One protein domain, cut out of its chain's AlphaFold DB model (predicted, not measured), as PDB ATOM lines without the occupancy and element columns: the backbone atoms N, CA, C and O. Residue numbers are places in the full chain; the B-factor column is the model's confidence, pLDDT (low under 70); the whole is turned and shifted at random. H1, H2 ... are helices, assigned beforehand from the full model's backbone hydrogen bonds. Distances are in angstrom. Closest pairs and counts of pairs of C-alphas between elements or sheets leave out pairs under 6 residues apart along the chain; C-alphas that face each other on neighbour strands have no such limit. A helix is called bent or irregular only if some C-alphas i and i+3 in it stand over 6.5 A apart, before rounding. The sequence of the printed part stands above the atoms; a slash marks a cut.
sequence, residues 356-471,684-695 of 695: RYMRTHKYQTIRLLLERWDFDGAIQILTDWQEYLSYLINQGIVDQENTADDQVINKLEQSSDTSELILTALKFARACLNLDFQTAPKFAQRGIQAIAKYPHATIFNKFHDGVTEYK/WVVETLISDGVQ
ATOM      1  N   ARG A 356     306.932 285.973 259.948       82.94
ATOM      2  CA  ARG A 356     308.114 285.308 260.538       82.94
ATOM      3  C   ARG A 356     307.774 284.579 261.837       82.94
ATOM      4  O   ARG A 356     308.165 283.430 262.021       82.94
ATOM      5  N   TYR A 357     306.996 285.215 262.710       82.69
ATOM      6  CA  TYR A 357     306.552 284.607 263.965       82.69
ATOM      7  C   TYR A 357     305.603 283.425 263.707       82.69
ATOM      8  O   TYR A 357     305.767 282.352 264.289       82.69
ATOM      9  N   MET A 358     304.652 283.588 262.779       83.12
ATOM     10  CA  MET A 358     303.745 282.510 262.355       83.12
ATOM     11  C   MET A 358     304.501 281.316 261.760       83.12
ATOM     12  O   MET A 358     304.193 280.166 262.079       83.12
ATOM     13  N   ARG A 359     305.519 281.586 260.935       85.69
ATOM     14  CA  ARG A 359     306.411 280.589 260.341       85.69
ATOM     15  C   ARG A 359     307.077 279.747 261.419       85.69
ATOM     16  O   ARG A 359     306.964 278.525 261.382       85.69
ATOM     17  N   THR A 360     307.711 280.386 262.404       85.25
ATOM     18  CA  THR A 360     308.398 279.688 263.498       85.25
ATOM     19  C   THR A 360     307.453 278.737 264.235       85.25
ATOM     20  O   THR A 360     307.802 277.577 264.446       85.25
ATOM     21  N   HIS A 361     306.232 279.175 264.558       85.12
ATOM     22  CA  HIS A 361     305.224 278.319 265.201       85.12
ATOM     23  C   HIS A 361     304.780 277.143 264.329       85.12
ATOM     24  O   HIS A 361     304.716 276.003 264.803       85.12
ATOM     25  N   LYS A 362     304.517 277.386 263.041       88.12
ATOM     26  CA  LYS A 362     304.152 276.328 262.086       88.12
ATOM     27  C   LYS A 362     305.270 275.299 261.949       88.12
ATOM     28  O   LYS A 362     305.001 274.101 261.970       88.12
ATOM     29  N   TYR A 363     306.521 275.743 261.893       90.19
ATOM     30  CA  TYR A 363     307.683 274.866 261.756       90.19
ATOM     31  C   TYR A 363     307.908 274.008 263.005       90.19
ATOM     32  O   TYR A 363     308.183 272.815 262.880       90.19
ATOM     33  N   GLN A 364     307.706 274.565 264.207       89.50
ATOM     34  CA  GLN A 364     307.720 273.769 265.443       89.50
ATOM     35  C   GLN A 364     306.588 272.738 265.470       89.50
ATOM     36  O   GLN A 364     306.811 271.588 265.842       89.50
ATOM     37  N   THR A 365     305.391 273.111 265.014       91.06
ATOM     38  CA  THR A 365     304.256 272.179 264.932       91.06
ATOM     39  C   THR A 365     304.556 271.032 263.966       91.06
ATOM     40  O   THR A 365     304.384 269.868 264.320       91.06
ATOM     41  N   ILE A 366     305.085 271.338 262.776       93.94
ATOM     42  CA  ILE A 366     305.507 270.329 261.793       93.94
ATOM     43  C   ILE A 366     306.567 269.403 262.392       93.94
ATOM     44  O   ILE A 366     306.460 268.188 262.255       93.94
ATOM     45  N   ARG A 367     307.562 269.941 263.104       94.44
ATOM     46  CA  ARG A 367     308.579 269.124 263.776       94.44
ATOM     47  C   ARG A 367     307.951 268.104 264.734       94.44
ATOM     48  O   ARG A 367     308.290 266.926 264.645       94.44
ATOM     49  N   LEU A 368     307.021 268.529 265.593       93.62
ATOM     50  CA  LEU A 368     306.325 267.640 266.537       93.62
ATOM     51  C   LEU A 368     305.496 266.558 265.823       93.62
ATOM     52  O   LEU A 368     305.459 265.410 266.263       93.62
ATOM     53  N   LEU A 369     304.859 266.896 264.698       95.62
ATOM     54  CA  LEU A 369     304.134 265.922 263.874       95.62
ATOM     55  C   LEU A 369     305.080 264.872 263.279       95.62
ATOM     56  O   LEU A 369     304.809 263.670 263.329       95.62
ATOM     57  N   LEU A 370     306.237 265.305 262.779       95.62
ATOM     58  CA  LEU A 370     307.225 264.412 262.179       95.62
ATOM     59  C   LEU A 370     307.950 263.520 263.199       95.62
ATOM     60  O   LEU A 370     308.400 262.433 262.832       95.62
ATOM     61  N   GLU A 371     308.023 263.911 264.476       91.81
ATOM     62  CA  GLU A 371     308.461 263.019 265.565       91.81
ATOM     63  C   GLU A 371     307.544 261.792 265.708       91.81
ATOM     64  O   GLU A 371     307.998 260.716 266.100       91.81
ATOM     65  N   ARG A 372     306.273 261.928 265.306       93.88
ATOM     66  CA  ARG A 372     305.269 260.856 265.268       93.88
ATOM     67  C   ARG A 372     305.006 260.313 263.862       93.88
ATOM     68  O   ARG A 372     304.000 259.640 263.655       93.88
ATOM     69  N   TRP A 373     305.895 260.577 262.903       95.06
ATOM     70  CA  TRP A 373     305.756 260.133 261.508       95.06
ATOM     71  C   TRP A 373     304.474 260.625 260.812       95.06
ATOM     72  O   TRP A 373     304.060 260.040 259.810       95.06
ATOM     73  N   ASP A 374     303.854 261.699 261.311       95.38
ATOM     74  CA  ASP A 374     302.640 262.272 260.730       95.38
ATOM     75  C   ASP A 374     302.990 263.216 259.573       95.38
ATOM     76  O   ASP A 374     303.014 264.445 259.688       95.38
ATOM     77  N   PHE A 375     303.325 262.608 258.435       95.56
ATOM     78  CA  PHE A 375     303.612 263.353 257.214       95.56
ATOM     79  C   PHE A 375     302.356 264.017 256.638       95.56
ATOM     80  O   PHE A 375     302.484 265.057 256.001       95.56
ATOM     81  N   ASP A 376     301.160 263.459 256.850       93.94
ATOM     82  CA  ASP A 376     299.908 264.033 256.340       93.94
ATOM     83  C   ASP A 376     299.553 265.338 257.059       93.94
ATOM     84  O   ASP A 376     299.307 266.348 256.398       93.94
ATOM     85  N   GLY A 377     299.629 265.362 258.393       93.75
ATOM     86  CA  GLY A 377     299.454 266.583 259.177       93.75
ATOM     87  C   GLY A 377     300.485 267.654 258.811       93.75
ATOM     88  O   GLY A 377     300.138 268.822 258.631       93.75
ATOM     89  N   ALA A 378     301.749 267.259 258.620       95.62
ATOM     90  CA  ALA A 378     302.801 268.174 258.181       95.62
ATOM     91  C   ALA A 378     302.534 268.755 256.777       95.62
ATOM     92  O   ALA A 378     302.729 269.952 256.560       95.62
ATOM     93  N   ILE A 379     302.067 267.927 255.833       95.12
ATOM     94  CA  ILE A 379     301.683 268.350 254.476       95.12
ATOM     95  C   ILE A 379     300.543 269.364 254.532       95.12
ATOM     96  O   ILE A 379     300.614 270.364 253.819       95.12
ATOM     97  N   GLN A 380     299.523 269.129 255.364       91.81
ATOM     98  CA  GLN A 380     298.380 270.031 255.489       91.81
ATOM     99  C   GLN A 380     298.830 271.417 255.964       91.81
ATOM    100  O   GLN A 380     298.637 272.399 255.251       91.81
ATOM    101  N   ILE A 381     299.531 271.487 257.102       90.69
ATOM    102  CA  ILE A 381     299.983 272.759 257.690       90.69
ATOM    103  C   ILE A 381     300.857 273.554 256.716       90.69
ATOM    104  O   ILE A 381     300.752 274.783 256.650       90.69
ATOM    105  N   LEU A 382     301.743 272.870 255.987       91.12
ATOM    106  CA  LEU A 382     302.663 273.519 255.059       91.12
ATOM    107  C   LEU A 382     301.976 273.959 253.761       91.12
ATOM    108  O   LEU A 382     302.362 274.978 253.199       91.12
ATOM    109  N   THR A 383     300.948 273.234 253.314       90.50
ATOM    110  CA  THR A 383     300.120 273.647 252.169       90.50
ATOM    111  C   THR A 383     299.357 274.925 252.516       90.50
ATOM    112  O   THR A 383     299.502 275.921 251.812       90.50
ATOM    113  N   ASP A 384     298.681 274.954 253.671       86.06
ATOM    114  CA  ASP A 384     297.976 276.148 254.160       86.06
ATOM    115  C   ASP A 384     298.943 277.335 254.342       86.06
ATOM    116  O   ASP A 384     298.606 278.499 254.123       86.06
ATOM    117  N   TRP A 385     300.182 277.053 254.760       87.94
ATOM    118  CA  TRP A 385     301.230 278.065 254.869       87.94
ATOM    119  C   TRP A 385     301.659 278.628 253.513       87.94
ATOM    120  O   TRP A 385     301.793 279.841 253.382       87.94
ATOM    121  N   GLN A 386     301.849 277.769 252.511       86.75
ATOM    122  CA  GLN A 386     302.235 278.177 251.161       86.75
ATOM    123  C   GLN A 386     301.154 279.045 250.500       86.75
ATOM    124  O   GLN A 386     301.469 280.050 249.856       86.75
ATOM    125  N   GLU A 387     299.881 278.701 250.700       85.69
ATOM    126  CA  GLU A 387     298.745 279.513 250.252       85.69
ATOM    127  C   GLU A 387     298.754 280.898 250.906       85.69
ATOM    128  O   GLU A 387     298.606 281.915 250.224       85.69
ATOM    129  N   TYR A 388     298.997 280.957 252.219       85.94
ATOM    130  CA  TYR A 388     299.092 282.221 252.942       85.94
ATOM    131  C   TYR A 388     300.290 283.071 252.493       85.94
ATOM    132  O   TYR A 388     300.123 284.264 252.252       85.94
ATOM    133  N   LEU A 389     301.475 282.483 252.302       85.00
ATOM    134  CA  LEU A 389     302.641 283.202 251.771       85.00
ATOM    135  C   LEU A 389     302.362 283.786 250.381       85.00
ATOM    136  O   LEU A 389     302.644 284.959 250.142       85.00
ATOM    137  N   SER A 390     301.746 283.000 249.496       84.50
ATOM    138  CA  SER A 390     301.352 283.456 248.158       84.50
ATOM    139  C   SER A 390     300.364 284.626 248.231       84.50
ATOM    140  O   SER A 390     300.480 285.597 247.486       84.50
ATOM    141  N   TYR A 391     299.414 284.567 249.170       85.12
ATOM    142  CA  TYR A 391     298.505 285.675 249.448       85.12
ATOM    143  C   TYR A 391     299.253 286.941 249.898       85.12
ATOM    144  O   TYR A 391     298.984 288.012 249.359       85.12
ATOM    145  N   LEU A 392     300.214 286.835 250.823       83.56
ATOM    146  CA  LEU A 392     301.003 287.987 251.283       83.56
ATOM    147  C   LEU A 392     301.820 288.625 250.152       83.56
ATOM    148  O   LEU A 392     301.844 289.851 250.044       83.56
ATOM    149  N   ILE A 393     302.448 287.808 249.298       81.25
ATOM    150  CA  ILE A 393     303.207 288.279 248.129       81.25
ATOM    151  C   ILE A 393     302.293 289.098 247.206       81.25
ATOM    152  O   ILE A 393     302.635 290.218 246.832       81.25
ATOM    153  N   ASN A 394     301.085 288.601 246.927       82.06
ATOM    154  CA  ASN A 394     300.110 289.295 246.083       82.06
ATOM    155  C   ASN A 394     299.583 290.607 246.695       82.06
ATOM    156  O   ASN A 394     299.161 291.492 245.955       82.06
ATOM    157  N   GLN A 395     299.578 290.740 248.026       79.44
ATOM    158  CA  GLN A 395     299.131 291.957 248.718       79.44
ATOM    159  C   GLN A 395     300.221 293.036 248.845       79.44
ATOM    160  O   GLN A 395     299.904 294.155 249.243       79.44
ATOM    161  N   GLY A 396     301.484 292.730 248.519       75.12
ATOM    162  CA  GLY A 396     302.592 293.688 248.607       75.12
ATOM    163  C   GLY A 396     302.929 294.113 250.042       75.12
ATOM    164  O   GLY A 396     303.162 295.293 250.296       75.12
ATOM    165  N   ILE A 397     302.896 293.170 250.988       74.69
ATOM    166  CA  ILE A 397     303.082 293.434 252.425       74.69
ATOM    167  C   ILE A 397     304.488 293.957 252.748       74.69
ATOM    168  O   ILE A 397     305.488 293.436 252.254       74.69
ATOM    169  N   VAL A 398     304.547 294.945 253.647       60.16
ATOM    170  CA  VAL A 398     305.775 295.565 254.167       60.16
ATOM    171  C   VAL A 398     306.011 295.090 255.609       60.16
ATOM    172  O   VAL A 398     305.061 294.832 256.348       60.16
ATOM    173  N   ASP A 399     307.273 294.924 256.005       61.19
ATOM    174  CA  ASP A 399     307.675 294.494 257.353       61.19
ATOM    175  C   ASP A 399     308.320 295.664 258.123       61.19
ATOM    176  O   ASP A 399     309.001 296.494 257.522       61.19
ATOM    177  N   GLN A 400     308.106 295.744 259.442       52.41
ATOM    178  CA  GLN A 400     308.503 296.886 260.289       52.41
ATOM    179  C   GLN A 400     309.965 296.865 260.752       52.41
ATOM    180  O   GLN A 400     310.428 297.825 261.378       52.41
ATOM    181  N   GLU A 401     310.715 295.795 260.495       54.09
ATOM    182  CA  GLU A 401     312.138 295.785 260.829       54.09
ATOM    183  C   GLU A 401     312.892 296.703 259.858       54.09
ATOM    184  O   GLU A 401     313.126 296.345 258.710       54.09
ATOM    185  N   ASN A 402     313.237 297.906 260.340       45.06
ATOM    186  CA  ASN A 402     314.115 298.898 259.712       45.06
ATOM    187  C   ASN A 402     315.346 298.245 259.056       45.06
ATOM    188  O   ASN A 402     316.423 298.149 259.645       45.06
ATOM    189  N   THR A 403     315.203 297.860 257.799       44.50
ATOM    190  CA  THR A 403     316.293 297.630 256.860       44.50
ATOM    191  C   THR A 403     315.891 298.334 255.581       44.50
ATOM    192  O   THR A 403     314.742 298.236 255.162       44.50
ATOM    193  N   ALA A 404     316.810 299.108 255.017       42.75
ATOM    194  CA  ALA A 404     316.621 299.951 253.843       42.75
ATOM    195  C   ALA A 404     316.425 299.134 252.546       42.75
ATOM    196  O   ALA A 404     317.127 299.357 251.566       42.75
ATOM    197  N   ASP A 405     315.523 298.158 252.551       45.31
ATOM    198  CA  ASP A 405     315.594 297.017 251.658       45.31
ATOM    199  C   ASP A 405     314.281 296.747 250.918       45.31
ATOM    200  O   ASP A 405     313.286 296.304 251.495       45.31
ATOM    201  N   ASP A 406     314.372 296.820 249.591       50.88
ATOM    202  CA  ASP A 406     313.516 296.150 248.601       50.88
ATOM    203  C   ASP A 406     313.528 294.593 248.742       50.88
ATOM    204  O   ASP A 406     313.273 293.865 247.784       50.88
ATOM    205  N   GLN A 407     313.857 294.027 249.918       61.72
ATOM    206  CA  GLN A 407     314.156 292.596 250.126       61.72
ATOM    207  C   GLN A 407     313.054 291.785 250.831       61.72
ATOM    208  O   GLN A 407     313.188 290.564 250.938       61.72
ATOM    209  N   VAL A 408     311.975 292.398 251.331       66.81
ATOM    210  CA  VAL A 408     310.926 291.653 252.068       66.81
ATOM    211  C   VAL A 408     310.219 290.641 251.162       66.81
ATOM    212  O   VAL A 408     310.056 289.484 251.552       66.81
ATOM    213  N   ILE A 409     309.877 291.044 249.934       66.88
ATOM    214  CA  ILE A 409     309.261 290.160 248.934       66.88
ATOM    215  C   ILE A 409     310.219 289.019 248.572       66.88
ATOM    216  O   ILE A 409     309.814 287.865 248.612       66.88
ATOM    217  N   ASN A 410     311.507 289.306 248.356       71.44
ATOM    218  CA  ASN A 410     312.510 288.275 248.059       71.44
ATOM    219  C   ASN A 410     312.631 287.231 249.188       71.44
ATOM    220  O   ASN A 410     312.763 286.040 248.919       71.44
ATOM    221  N   LYS A 411     312.555 287.651 250.460       75.44
ATOM    222  CA  LYS A 411     312.559 286.731 251.614       75.44
ATOM    223  C   LYS A 411     311.273 285.899 251.703       75.44
ATOM    224  O   LYS A 411     311.334 284.722 252.054       75.44
ATOM    225  N   LEU A 412     310.118 286.486 251.380       74.75
ATOM    226  CA  LEU A 412     308.844 285.761 251.297       74.75
ATOM    227  C   LEU A 412     308.861 284.723 250.169       74.75
ATOM    228  O   LEU A 412     308.463 283.579 250.389       74.75
ATOM    229  N   GLU A 413     309.371 285.093 248.996       76.81
ATOM    230  CA  GLU A 413     309.555 284.192 247.856       76.81
ATOM    231  C   GLU A 413     310.514 283.049 248.206       76.81
ATOM    232  O   GLU A 413     310.193 281.888 247.965       76.81
ATOM    233  N   GLN A 414     311.637 283.339 248.871       79.38
ATOM    234  CA  GLN A 414     312.581 282.313 249.330       79.38
ATOM    235  C   GLN A 414     311.944 281.330 250.332       79.38
ATOM    236  O   GLN A 414     312.152 280.117 250.230       79.38
ATOM    237  N   SER A 415     311.153 281.832 251.283       79.50
ATOM    238  CA  SER A 415     310.412 281.014 252.257       79.50
ATOM    239  C   SER A 415     309.336 280.150 251.579       79.50
ATOM    240  O   SER A 415     309.163 278.970 251.907       79.50
ATOM    241  N   SER A 416     308.644 280.703 250.578       81.88
ATOM    242  CA  SER A 416     307.659 279.986 249.757       81.88
ATOM    243  C   SER A 416     308.308 278.855 248.954       81.88
ATOM    244  O   SER A 416     307.860 277.709 249.009       81.88
ATOM    245  N   ASP A 417     309.418 279.155 248.283       83.31
ATOM    246  CA  ASP A 417     310.204 278.206 247.497       83.31
ATOM    247  C   ASP A 417     310.739 277.048 248.363       83.31
ATOM    248  O   ASP A 417     310.640 275.869 248.009       83.31
ATOM    249  N   THR A 418     311.261 277.373 249.549       85.44
ATOM    250  CA  THR A 418     311.745 276.381 250.523       85.44
ATOM    251  C   THR A 418     310.598 275.489 251.005       85.44
ATOM    252  O   THR A 418     310.739 274.264 251.085       85.44
ATOM    253  N   SER A 419     309.428 276.080 251.261       86.88
ATOM    254  CA  SER A 419     308.217 275.349 251.648       86.88
ATOM    255  C   SER A 419     307.765 274.364 250.558       86.88
ATOM    256  O   SER A 419     307.381 273.240 250.881       86.88
ATOM    257  N   GLU A 420     307.880 274.712 249.273       89.75
ATOM    258  CA  GLU A 420     307.538 273.816 248.157       89.75
ATOM    259  C   GLU A 420     308.451 272.575 248.087       89.75
ATOM    260  O   GLU A 420     307.986 271.439 247.893       89.75
ATOM    261  N   LEU A 421     309.759 272.762 248.283       91.94
ATOM    262  CA  LEU A 421     310.718 271.654 248.322       91.94
ATOM    263  C   LEU A 421     310.434 270.701 249.480       91.94
ATOM    264  O   LEU A 421     310.409 269.478 249.298       91.94
ATOM    265  N   ILE A 422     310.177 271.255 250.662       93.94
ATOM    266  CA  ILE A 422     309.824 270.478 251.850       93.94
ATOM    267  C   ILE A 422     308.525 269.709 251.609       93.94
ATOM    268  O   ILE A 422     308.468 268.503 251.857       93.94
ATOM    269  N   LEU A 423     307.508 270.360 251.043       94.75
ATOM    270  CA  LEU A 423     306.243 269.725 250.688       94.75
ATOM    271  C   LEU A 423     306.448 268.548 249.721       94.75
ATOM    272  O   LEU A 423     305.811 267.502 249.866       94.75
ATOM    273  N   THR A 424     307.368 268.681 248.764       95.62
ATOM    274  CA  THR A 424     307.739 267.605 247.833       95.62
ATOM    275  C   THR A 424     308.384 266.419 248.559       95.62
ATOM    276  O   THR A 424     308.027 265.269 248.284       95.62
ATOM    277  N   ALA A 425     309.278 266.668 249.521       96.50
ATOM    278  CA  ALA A 425     309.905 265.620 250.332       96.50
ATOM    279  C   ALA A 425     308.894 264.904 251.245       96.50
ATOM    280  O   ALA A 425     308.900 263.674 251.343       96.50
ATOM    281  N   LEU A 426     307.976 265.648 251.865       97.12
ATOM    282  CA  LEU A 426     306.912 265.080 252.693       97.12
ATOM    283  C   LEU A 426     305.954 264.212 251.861       97.12
ATOM    284  O   LEU A 426     305.648 263.080 252.242       97.12
ATOM    285  N   LYS A 427     305.537 264.689 250.678       96.44
ATOM    286  CA  LYS A 427     304.703 263.921 249.732       96.44
ATOM    287  C   LYS A 427     305.399 262.640 249.263       96.44
ATOM    288  O   LYS A 427     304.738 261.608 249.124       96.44
ATOM    289  N   PHE A 428     306.719 262.680 249.069       96.50
ATOM    290  CA  PHE A 428     307.534 261.493 248.805       96.50
ATOM    291  C   PHE A 428     307.471 260.479 249.960       96.50
ATOM    292  O   PHE A 428     307.181 259.305 249.717       96.50
ATOM    293  N   ALA A 429     307.692 260.911 251.208       95.62
ATOM    294  CA  ALA A 429     307.636 260.018 252.369       95.62
ATOM    295  C   ALA A 429     306.246 259.402 252.560       95.62
ATOM    296  O   ALA A 429     306.145 258.193 252.767       95.62
ATOM    297  N   ARG A 430     305.181 260.197 252.401       96.00
ATOM    298  CA  ARG A 430     303.797 259.706 252.429       96.00
ATOM    299  C   ARG A 430     303.544 258.628 251.376       96.00
ATOM    300  O   ARG A 430     302.974 257.587 251.691       96.00
ATOM    301  N   ALA A 431     303.985 258.844 250.135       94.62
ATOM    302  CA  ALA A 431     303.860 257.832 249.086       94.62
ATOM    303  C   ALA A 431     304.580 256.531 249.489       94.62
ATOM    304  O   ALA A 431     304.019 255.447 249.359       94.62
ATOM    305  N   CYS A 432     305.776 256.636 250.075       93.25
ATOM    306  CA  CYS A 432     306.516 255.477 250.572       93.25
ATOM    307  C   CYS A 432     305.839 254.779 251.766       93.25
ATOM    308  O   CYS A 432     305.937 253.557 251.875       93.25
ATOM    309  N   LEU A 433     305.175 255.512 252.673       92.31
ATOM    310  CA  LEU A 433     304.394 254.917 253.770       92.31
ATOM    311  C   LEU A 433     303.213 254.097 253.239       92.31
ATOM    312  O   LEU A 433     302.952 253.000 253.724       92.31
ATOM    313  N   ASN A 434     302.566 254.591 252.183       91.44
ATOM    314  CA  ASN A 434     301.450 253.921 251.516       91.44
ATOM    315  C   ASN A 434     301.883 252.800 250.556       91.44
ATOM    316  O   ASN A 434     301.054 252.269 249.822       91.44
ATOM    317  N   LEU A 435     303.175 252.444 250.537       90.50
ATOM    318  CA  LEU A 435     303.770 251.511 249.575       90.50
ATOM    319  C   LEU A 435     303.529 251.906 248.099       90.50
ATOM    320  O   LEU A 435     303.609 251.064 247.201       90.50
ATOM    321  N   ASP A 436     303.275 253.188 247.825       92.62
ATOM    322  CA  ASP A 436     303.082 253.733 246.482       92.62
ATOM    323  C   ASP A 436     304.433 254.061 245.828       92.62
ATOM    324  O   ASP A 436     304.844 255.212 245.637       92.62
ATOM    325  N   PHE A 437     305.134 252.998 245.443       88.94
ATOM    326  CA  PHE A 437     306.397 253.082 244.708       88.94
ATOM    327  C   PHE A 437     306.211 253.371 243.210       88.94
ATOM    328  O   PHE A 437     307.187 253.361 242.457       88.94
ATOM    329  N   GLN A 438     304.981 253.648 242.761       89.62
ATOM    330  CA  GLN A 438     304.713 254.159 241.416       89.62
ATOM    331  C   GLN A 438     304.761 255.690 241.392       89.62
ATOM    332  O   GLN A 438     305.313 256.281 240.459       89.62
ATOM    333  N   THR A 439     304.219 256.338 242.426       93.00
ATOM    334  CA  THR A 439     304.203 257.800 242.537       93.00
ATOM    335  C   THR A 439     305.451 258.348 243.225       93.00
ATOM    336  O   THR A 439     305.966 259.379 242.791       93.00
ATOM    337  N   ALA A 440     306.004 257.657 244.231       93.56
ATOM    338  CA  ALA A 440     307.191 258.116 244.965       93.56
ATOM    339  C   ALA A 440     308.386 258.545 244.072       93.56
ATOM    340  O   ALA A 440     308.919 259.635 244.296       93.56
ATOM    341  N   PRO A 441     308.779 257.807 243.006       93.75
ATOM    342  CA  PRO A 441     309.886 258.227 242.139       93.75
ATOM    343  C   PRO A 441     309.662 259.586 241.463       93.75
ATOM    344  O   PRO A 441     310.626 260.306 241.207       93.75
ATOM    345  N   LYS A 442     308.400 259.950 241.187       94.56
ATOM    346  CA  LYS A 442     308.048 261.219 240.535       94.56
ATOM    347  C   LYS A 442     308.348 262.406 241.447       94.56
ATOM    348  O   LYS A 442     308.889 263.404 240.984       94.56
ATOM    349  N   PHE A 443     308.042 262.294 242.742       94.56
ATOM    350  CA  PHE A 443     308.396 263.326 243.721       94.56
ATOM    351  C   PHE A 443     309.910 263.439 243.893       94.56
ATOM    352  O   PHE A 443     310.434 264.550 243.929       94.56
ATOM    353  N   ALA A 444     310.620 262.306 243.905       93.56
ATOM    354  CA  ALA A 444     312.077 262.314 243.956       93.56
ATOM    355  C   ALA A 444     312.694 263.042 242.747       93.56
ATOM    356  O   ALA A 444     313.538 263.917 242.914       93.56
ATOM    357  N   GLN A 445     312.214 262.750 241.533       93.94
ATOM    358  CA  GLN A 445     312.661 263.432 240.313       93.94
ATOM    359  C   GLN A 445     312.353 264.929 240.304       93.94
ATOM    360  O   GLN A 445     313.204 265.703 239.873       93.94
ATOM    361  N   ARG A 446     311.180 265.351 240.791       92.38
ATOM    362  CA  ARG A 446     310.846 266.780 240.907       92.38
ATOM    363  C   ARG A 446     311.844 267.520 241.798       92.38
ATOM    364  O   ARG A 446     312.354 268.559 241.395       92.38
ATOM    365  N   GLY A 447     312.188 266.955 242.956       90.69
ATOM    366  CA  GLY A 447     313.208 267.540 243.829       90.69
ATOM    367  C   GLY A 447     314.601 267.580 243.187       90.69
ATOM    368  O   GLY A 447     315.303 268.577 243.321       90.69
ATOM    369  N   ILE A 448     314.979 266.555 242.411       93.31
ATOM    370  CA  ILE A 448     316.244 266.547 241.649       93.31
ATOM    371  C   ILE A 448     316.280 267.672 240.608       93.31
ATOM    372  O   ILE A 448     317.288 268.366 240.483       93.31
ATOM    373  N   GLN A 449     315.187 267.882 239.871       92.50
ATOM    374  CA  GLN A 449     315.086 268.959 238.877       92.50
ATOM    375  C   GLN A 449     315.248 270.345 239.515       92.50
ATOM    376  O   GLN A 449     315.767 271.260 238.877       92.50
ATOM    377  N   ALA A 450     314.869 270.484 240.784       88.94
ATOM    378  CA  ALA A 450     314.990 271.726 241.529       88.94
ATOM    379  C   ALA A 450     316.425 272.022 242.022       88.94
ATOM    380  O   ALA A 450     316.703 273.159 242.393       88.94
ATOM    381  N   ILE A 451     317.368 271.066 241.970       88.94
ATOM    382  CA  ILE A 451     318.751 271.241 242.473       88.94
ATOM    383  C   ILE A 451     319.477 272.416 241.806       88.94
ATOM    384  O   ILE A 451     320.247 273.112 242.464       88.94
ATOM    385  N   ALA A 452     319.224 272.659 240.515       86.56
ATOM    386  CA  ALA A 452     319.848 273.762 239.784       86.56
ATOM    387  C   ALA A 452     319.488 275.137 240.374       86.56
ATOM    388  O   ALA A 452     320.323 276.038 240.373       86.56
ATOM    389  N   LYS A 453     318.259 275.281 240.892       85.56
ATOM    390  CA  LYS A 453     317.783 276.494 241.570       85.56
ATOM    391  C   LYS A 453     318.098 276.458 243.073       85.56
ATOM    392  O   LYS A 453     318.386 277.498 243.654       85.56
ATOM    393  N   TYR A 454     318.113 275.272 243.689       84.19
ATOM    394  CA  TYR A 454     318.267 275.095 245.136       84.19
ATOM    395  C   TYR A 454     319.305 274.016 245.483       84.19
ATOM    396  O   TYR A 454     318.983 272.826 245.553       84.19
ATOM    397  N   PRO A 455     320.554 274.408 245.788       83.25
ATOM    398  CA  PRO A 455     321.638 273.460 246.064       83.25
ATOM    399  C   PRO A 455     321.368 272.477 247.221       83.25
ATOM    400  O   PRO A 455     321.883 271.358 247.229       83.25
ATOM    401  N   HIS A 456     320.531 272.854 248.194       81.69
ATOM    402  CA  HIS A 456     320.168 272.006 249.336       81.69
ATOM    403  C   HIS A 456     319.206 270.848 248.977       81.69
ATOM    404  O   HIS A 456     319.022 269.938 249.785       81.69
ATOM    405  N   ALA A 457     318.654 270.807 247.755       87.56
ATOM    406  CA  ALA A 457     317.789 269.724 247.267       87.56
ATOM    407  C   ALA A 457     318.552 268.432 246.880       87.56
ATOM    408  O   ALA A 457     317.957 267.452 246.432       87.56
ATOM    409  N   THR A 458     319.872 268.370 247.074       89.69
ATOM    410  CA  THR A 458     320.700 267.187 246.751       89.69
ATOM    411  C   THR A 458     320.270 265.904 247.473       89.69
ATOM    412  O   THR A 458     320.546 264.806 246.979       89.69
ATOM    413  N   ILE A 459     319.541 266.014 248.592       93.06
ATOM    414  CA  ILE A 459     318.960 264.877 249.320       93.06
ATOM    415  C   ILE A 459     318.056 264.005 248.434       93.06
ATOM    416  O   ILE A 459     317.983 262.789 248.621       93.06
ATOM    417  N   PHE A 460     317.414 264.602 247.426       93.81
ATOM    418  CA  PHE A 460     316.474 263.907 246.554       93.81
ATOM    419  C   PHE A 460     317.146 262.855 245.662       93.81
ATOM    420  O   PHE A 460     316.479 261.903 245.257       93.81
ATOM    421  N   ASN A 461     318.465 262.943 245.438       92.94
ATOM    422  CA  ASN A 461     319.228 261.855 244.817       92.94
ATOM    423  C   ASN A 461     319.181 260.590 245.688       92.94
ATOM    424  O   ASN A 461     318.829 259.522 245.201       92.94
ATOM    425  N   LYS A 462     319.406 260.722 247.006       91.31
ATOM    426  CA  LYS A 462     319.304 259.592 247.947       91.31
ATOM    427  C   LYS A 462     317.879 259.033 248.010       91.31
ATOM    428  O   LYS A 462     317.700 257.821 248.116       91.31
ATOM    429  N   PHE A 463     316.861 259.895 247.935       92.38
ATOM    430  CA  PHE A 463     315.456 259.468 247.881       92.38
ATOM    431  C   PHE A 463     315.151 258.672 246.608       92.38
ATOM    432  O   PHE A 463     314.494 257.631 246.668       92.38
ATOM    433  N   HIS A 464     315.655 259.141 245.465       92.12
ATOM    434  CA  HIS A 464     315.517 258.454 244.187       92.12
ATOM    435  C   HIS A 464     316.209 257.086 244.204       92.12
ATOM    436  O   HIS A 464     315.591 256.088 243.832       92.12
ATOM    437  N   ASP A 465     317.444 257.019 244.702       89.12
ATOM    438  CA  ASP A 465     318.198 255.771 244.832       89.12
ATOM    439  C   ASP A 465     317.458 254.772 245.731       89.12
ATOM    440  O   ASP A 465     317.223 253.633 245.331       89.12
ATOM    441  N   GLY A 466     316.985 255.207 246.905       84.94
ATOM    442  CA  GLY A 466     316.240 254.343 247.826       84.94
ATOM    443  C   GLY A 466     314.961 253.756 247.215       84.94
ATOM    444  O   GLY A 466     314.678 252.568 247.369       84.94
ATOM    445  N   VAL A 467     314.202 254.557 246.462       86.88
ATOM    446  CA  VAL A 467     312.945 254.104 245.843       86.88
ATOM    447  C   VAL A 467     313.162 253.278 244.577       86.88
ATOM    448  O   VAL A 467     312.439 252.307 244.352       86.88
ATOM    449  N   THR A 468     314.150 253.602 243.745       86.25
ATOM    450  CA  THR A 468     314.479 252.766 242.575       86.25
ATOM    451  C   THR A 468     314.948 251.378 243.005       86.25
ATOM    452  O   THR A 468     314.580 250.367 242.395       86.25
ATOM    453  N   GLU A 469     315.667 251.318 244.123       85.19
ATOM    454  CA  GLU A 469     316.104 250.094 244.767       85.19
ATOM    455  C   GLU A 469     314.964 249.251 245.377       85.19
ATOM    456  O   GLU A 469     315.181 248.059 245.617       85.19
ATOM    457  N   TYR A 470     313.746 249.786 245.560       84.12
ATOM    458  CA  TYR A 470     312.578 249.041 246.074       84.12
ATOM    459  C   TYR A 470     312.181 247.848 245.194       84.12
ATOM    460  O   TYR A 470     311.614 246.863 245.666       84.12
ATOM    461  N   LYS A 471     312.495 247.880 243.893       80.38
ATOM    462  CA  LYS A 471     312.228 246.736 242.999       80.38
ATOM    463  C   LYS A 471     312.950 245.462 243.459       80.38
ATOM    464  O   LYS A 471     312.506 244.357 243.136       80.38
ATOM    465  N   TRP A 684     316.152 265.833 257.244       95.50
ATOM    466  CA  TRP A 684     316.364 266.878 256.242       95.50
ATOM    467  C   TRP A 684     315.263 267.944 256.267       95.50
ATOM    468  O   TRP A 684     315.569 269.133 256.212       95.50
ATOM    469  N   VAL A 685     313.989 267.548 256.395       95.00
ATOM    470  CA  VAL A 685     312.880 268.506 256.523       95.00
ATOM    471  C   VAL A 685     313.068 269.373 257.767       95.00
ATOM    472  O   VAL A 685     313.026 270.592 257.661       95.00
ATOM    473  N   VAL A 686     313.318 268.771 258.931       93.06
ATOM    474  CA  VAL A 686     313.488 269.511 260.190       93.06
ATOM    475  C   VAL A 686     314.693 270.454 260.131       93.06
ATOM    476  O   VAL A 686     314.571 271.612 260.519       93.06
ATOM    477  N   GLU A 687     315.832 270.000 259.610       92.06
ATOM    478  CA  GLU A 687     317.032 270.824 259.429       92.06
ATOM    479  C   GLU A 687     316.773 272.006 258.487       92.06
ATOM    480  O   GLU A 687     317.155 273.135 258.797       92.06
ATOM    481  N   THR A 688     316.069 271.769 257.376       90.62
ATOM    482  CA  THR A 688     315.730 272.817 256.402       90.62
ATOM    483  C   THR A 688     314.777 273.848 257.014       90.62
ATOM    484  O   THR A 688     315.014 275.045 256.880       90.62
ATOM    485  N   LEU A 689     313.756 273.406 257.761       88.81
ATOM    486  CA  LEU A 689     312.833 274.297 258.475       88.81
ATOM    487  C   LEU A 689     313.551 275.140 259.538       88.81
ATOM    488  O   LEU A 689     313.271 276.327 259.675       88.81
ATOM    489  N   ILE A 690     314.475 274.547 260.302       84.12
ATOM    490  CA  ILE A 690     315.254 275.277 261.313       84.12
ATOM    491  C   ILE A 690     316.155 276.315 260.640       84.12
ATOM    492  O   ILE A 690     316.198 277.457 261.091       84.12
ATOM    493  N   SER A 691     316.847 275.938 259.561       83.88
ATOM    494  CA  SER A 691     317.709 276.857 258.814       83.88
ATOM    495  C   SER A 691     316.923 278.033 258.239       83.88
ATOM    496  O   SER A 691     317.393 279.162 258.333       83.88
ATOM    497  N   ASP A 692     315.745 277.785 257.664       79.31
ATOM    498  CA  ASP A 692     314.881 278.848 257.142       79.31
ATOM    499  C   ASP A 692     314.308 279.717 258.270       79.31
ATOM    500  O   ASP A 692     314.265 280.933 258.154       79.31
ATOM    501  N   GLY A 693     313.933 279.119 259.405       70.25
ATOM    502  CA  GLY A 693     313.389 279.848 260.551       70.25
ATOM    503  C   GLY A 693     314.373 280.806 261.236       70.25
ATOM    504  O   GLY A 693     313.922 281.759 261.870       70.25
ATOM    505  N   VAL A 694     315.683 280.548 261.130       61.81
ATOM    506  CA  VAL A 694     316.764 281.400 261.667       61.81
ATOM    507  C   VAL A 694     317.122 282.556 260.719       61.81
ATOM    508  O   VAL A 694     317.637 283.571 261.186       61.81
ATOM    509  N   GLN A 695     316.857 282.403 259.417       53.91
ATOM    510  CA  GLN A 695     317.041 283.433 258.382       53.91
ATOM    511  C   GLN A 695     315.842 284.386 258.317       53.91
ATOM    512  O   GLN A 695     316.074 285.586 258.044       53.91
TER     513      GLN A 695
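AT A GLANCE: This is residues 356 to 471 and 684 to 695 of the 695 residues of the protein "S1 RNA-binding domain-containing protein" of Cylindrospermopsis curvispora GIHE-G1 (UniProt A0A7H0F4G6). Four helices stand side by side in an up-and-down bundle, H1, H2, H3 and H6 making a ring, and the hairpin of H4 and H5 packs on H3 through H4, shifted along the bundle so that H5 reaches past one end. At the other end the loop of residues 400 to 405 sticks out. The printed part has 128 residues with six named helices, H1 to H6 in chain order, and no named strand; its class is all helix. It is compact, with a radius of gyration of the C-alphas of 15.6 A, but elongated, spanning 54 by 31 by 23 A.

IN THESE COORDINATES: H1, residues 356 to 371, begins at C-alpha 356 (308.114, 285.308, 260.538) and is 22.9 A long. H2, residues 375 to 395, measures 30.2 A. H3, residues 408 to 433, is the longest at 37.4 A. H4, residues 440 to 452, measures 20.8 A and is only just irregular: C-alphas 449 and 452 are 6.8 A apart. H5, residues 455 to 471, measures 28.5 A and is irregular, with C-alphas 456 and 459 7.2 A apart. H6, residues 684 to 694, measures 15.5 A and ends at C-alpha 694 (316.764, 281.400, 261.667).

HOW THE PARTS SIT: H3 is the hub. It touches H2 in a hairpin, closest C-alphas Phe 375 and Leu 426 at 5.9 A, a shallow tilt of 22 degrees, opposite ways. With residues 415 to 426 alone it touches H6, closest C-alphas Ile 422 and Val 685 at 5.9 A. With residues 421 to 432 alone it touches H4, closest C-alphas Phe 428 and Ala 440 at 5.1 A. H1 touches H2, C-alphas Ile 366 and Ala 378 being closest at 5.0 A, and H6, C-alphas Thr 360 and Gly 693 at 5.8 A; H1 and H3 are apart. H5 touches H4, closest C-alphas Ile 451 and Ala 457 at 5.1 A. Every O i to N i+4 pair is within hydrogen-bond range in H1, H2, H3 and H6; in H4 it is 7 of 9, in H5 8 of 13.

THE WHOLE: The farthest C-alphas, Asn 402 and Lys 471, are 54.8 A apart. Residues 472 to 683 are not printed; C-alphas 471 and 684 are 24.5 A apart across the cut. The link from H2 to H3, 12 residues, is long. Residues 398 to 409 and 694 to 695 have pLDDT under 70.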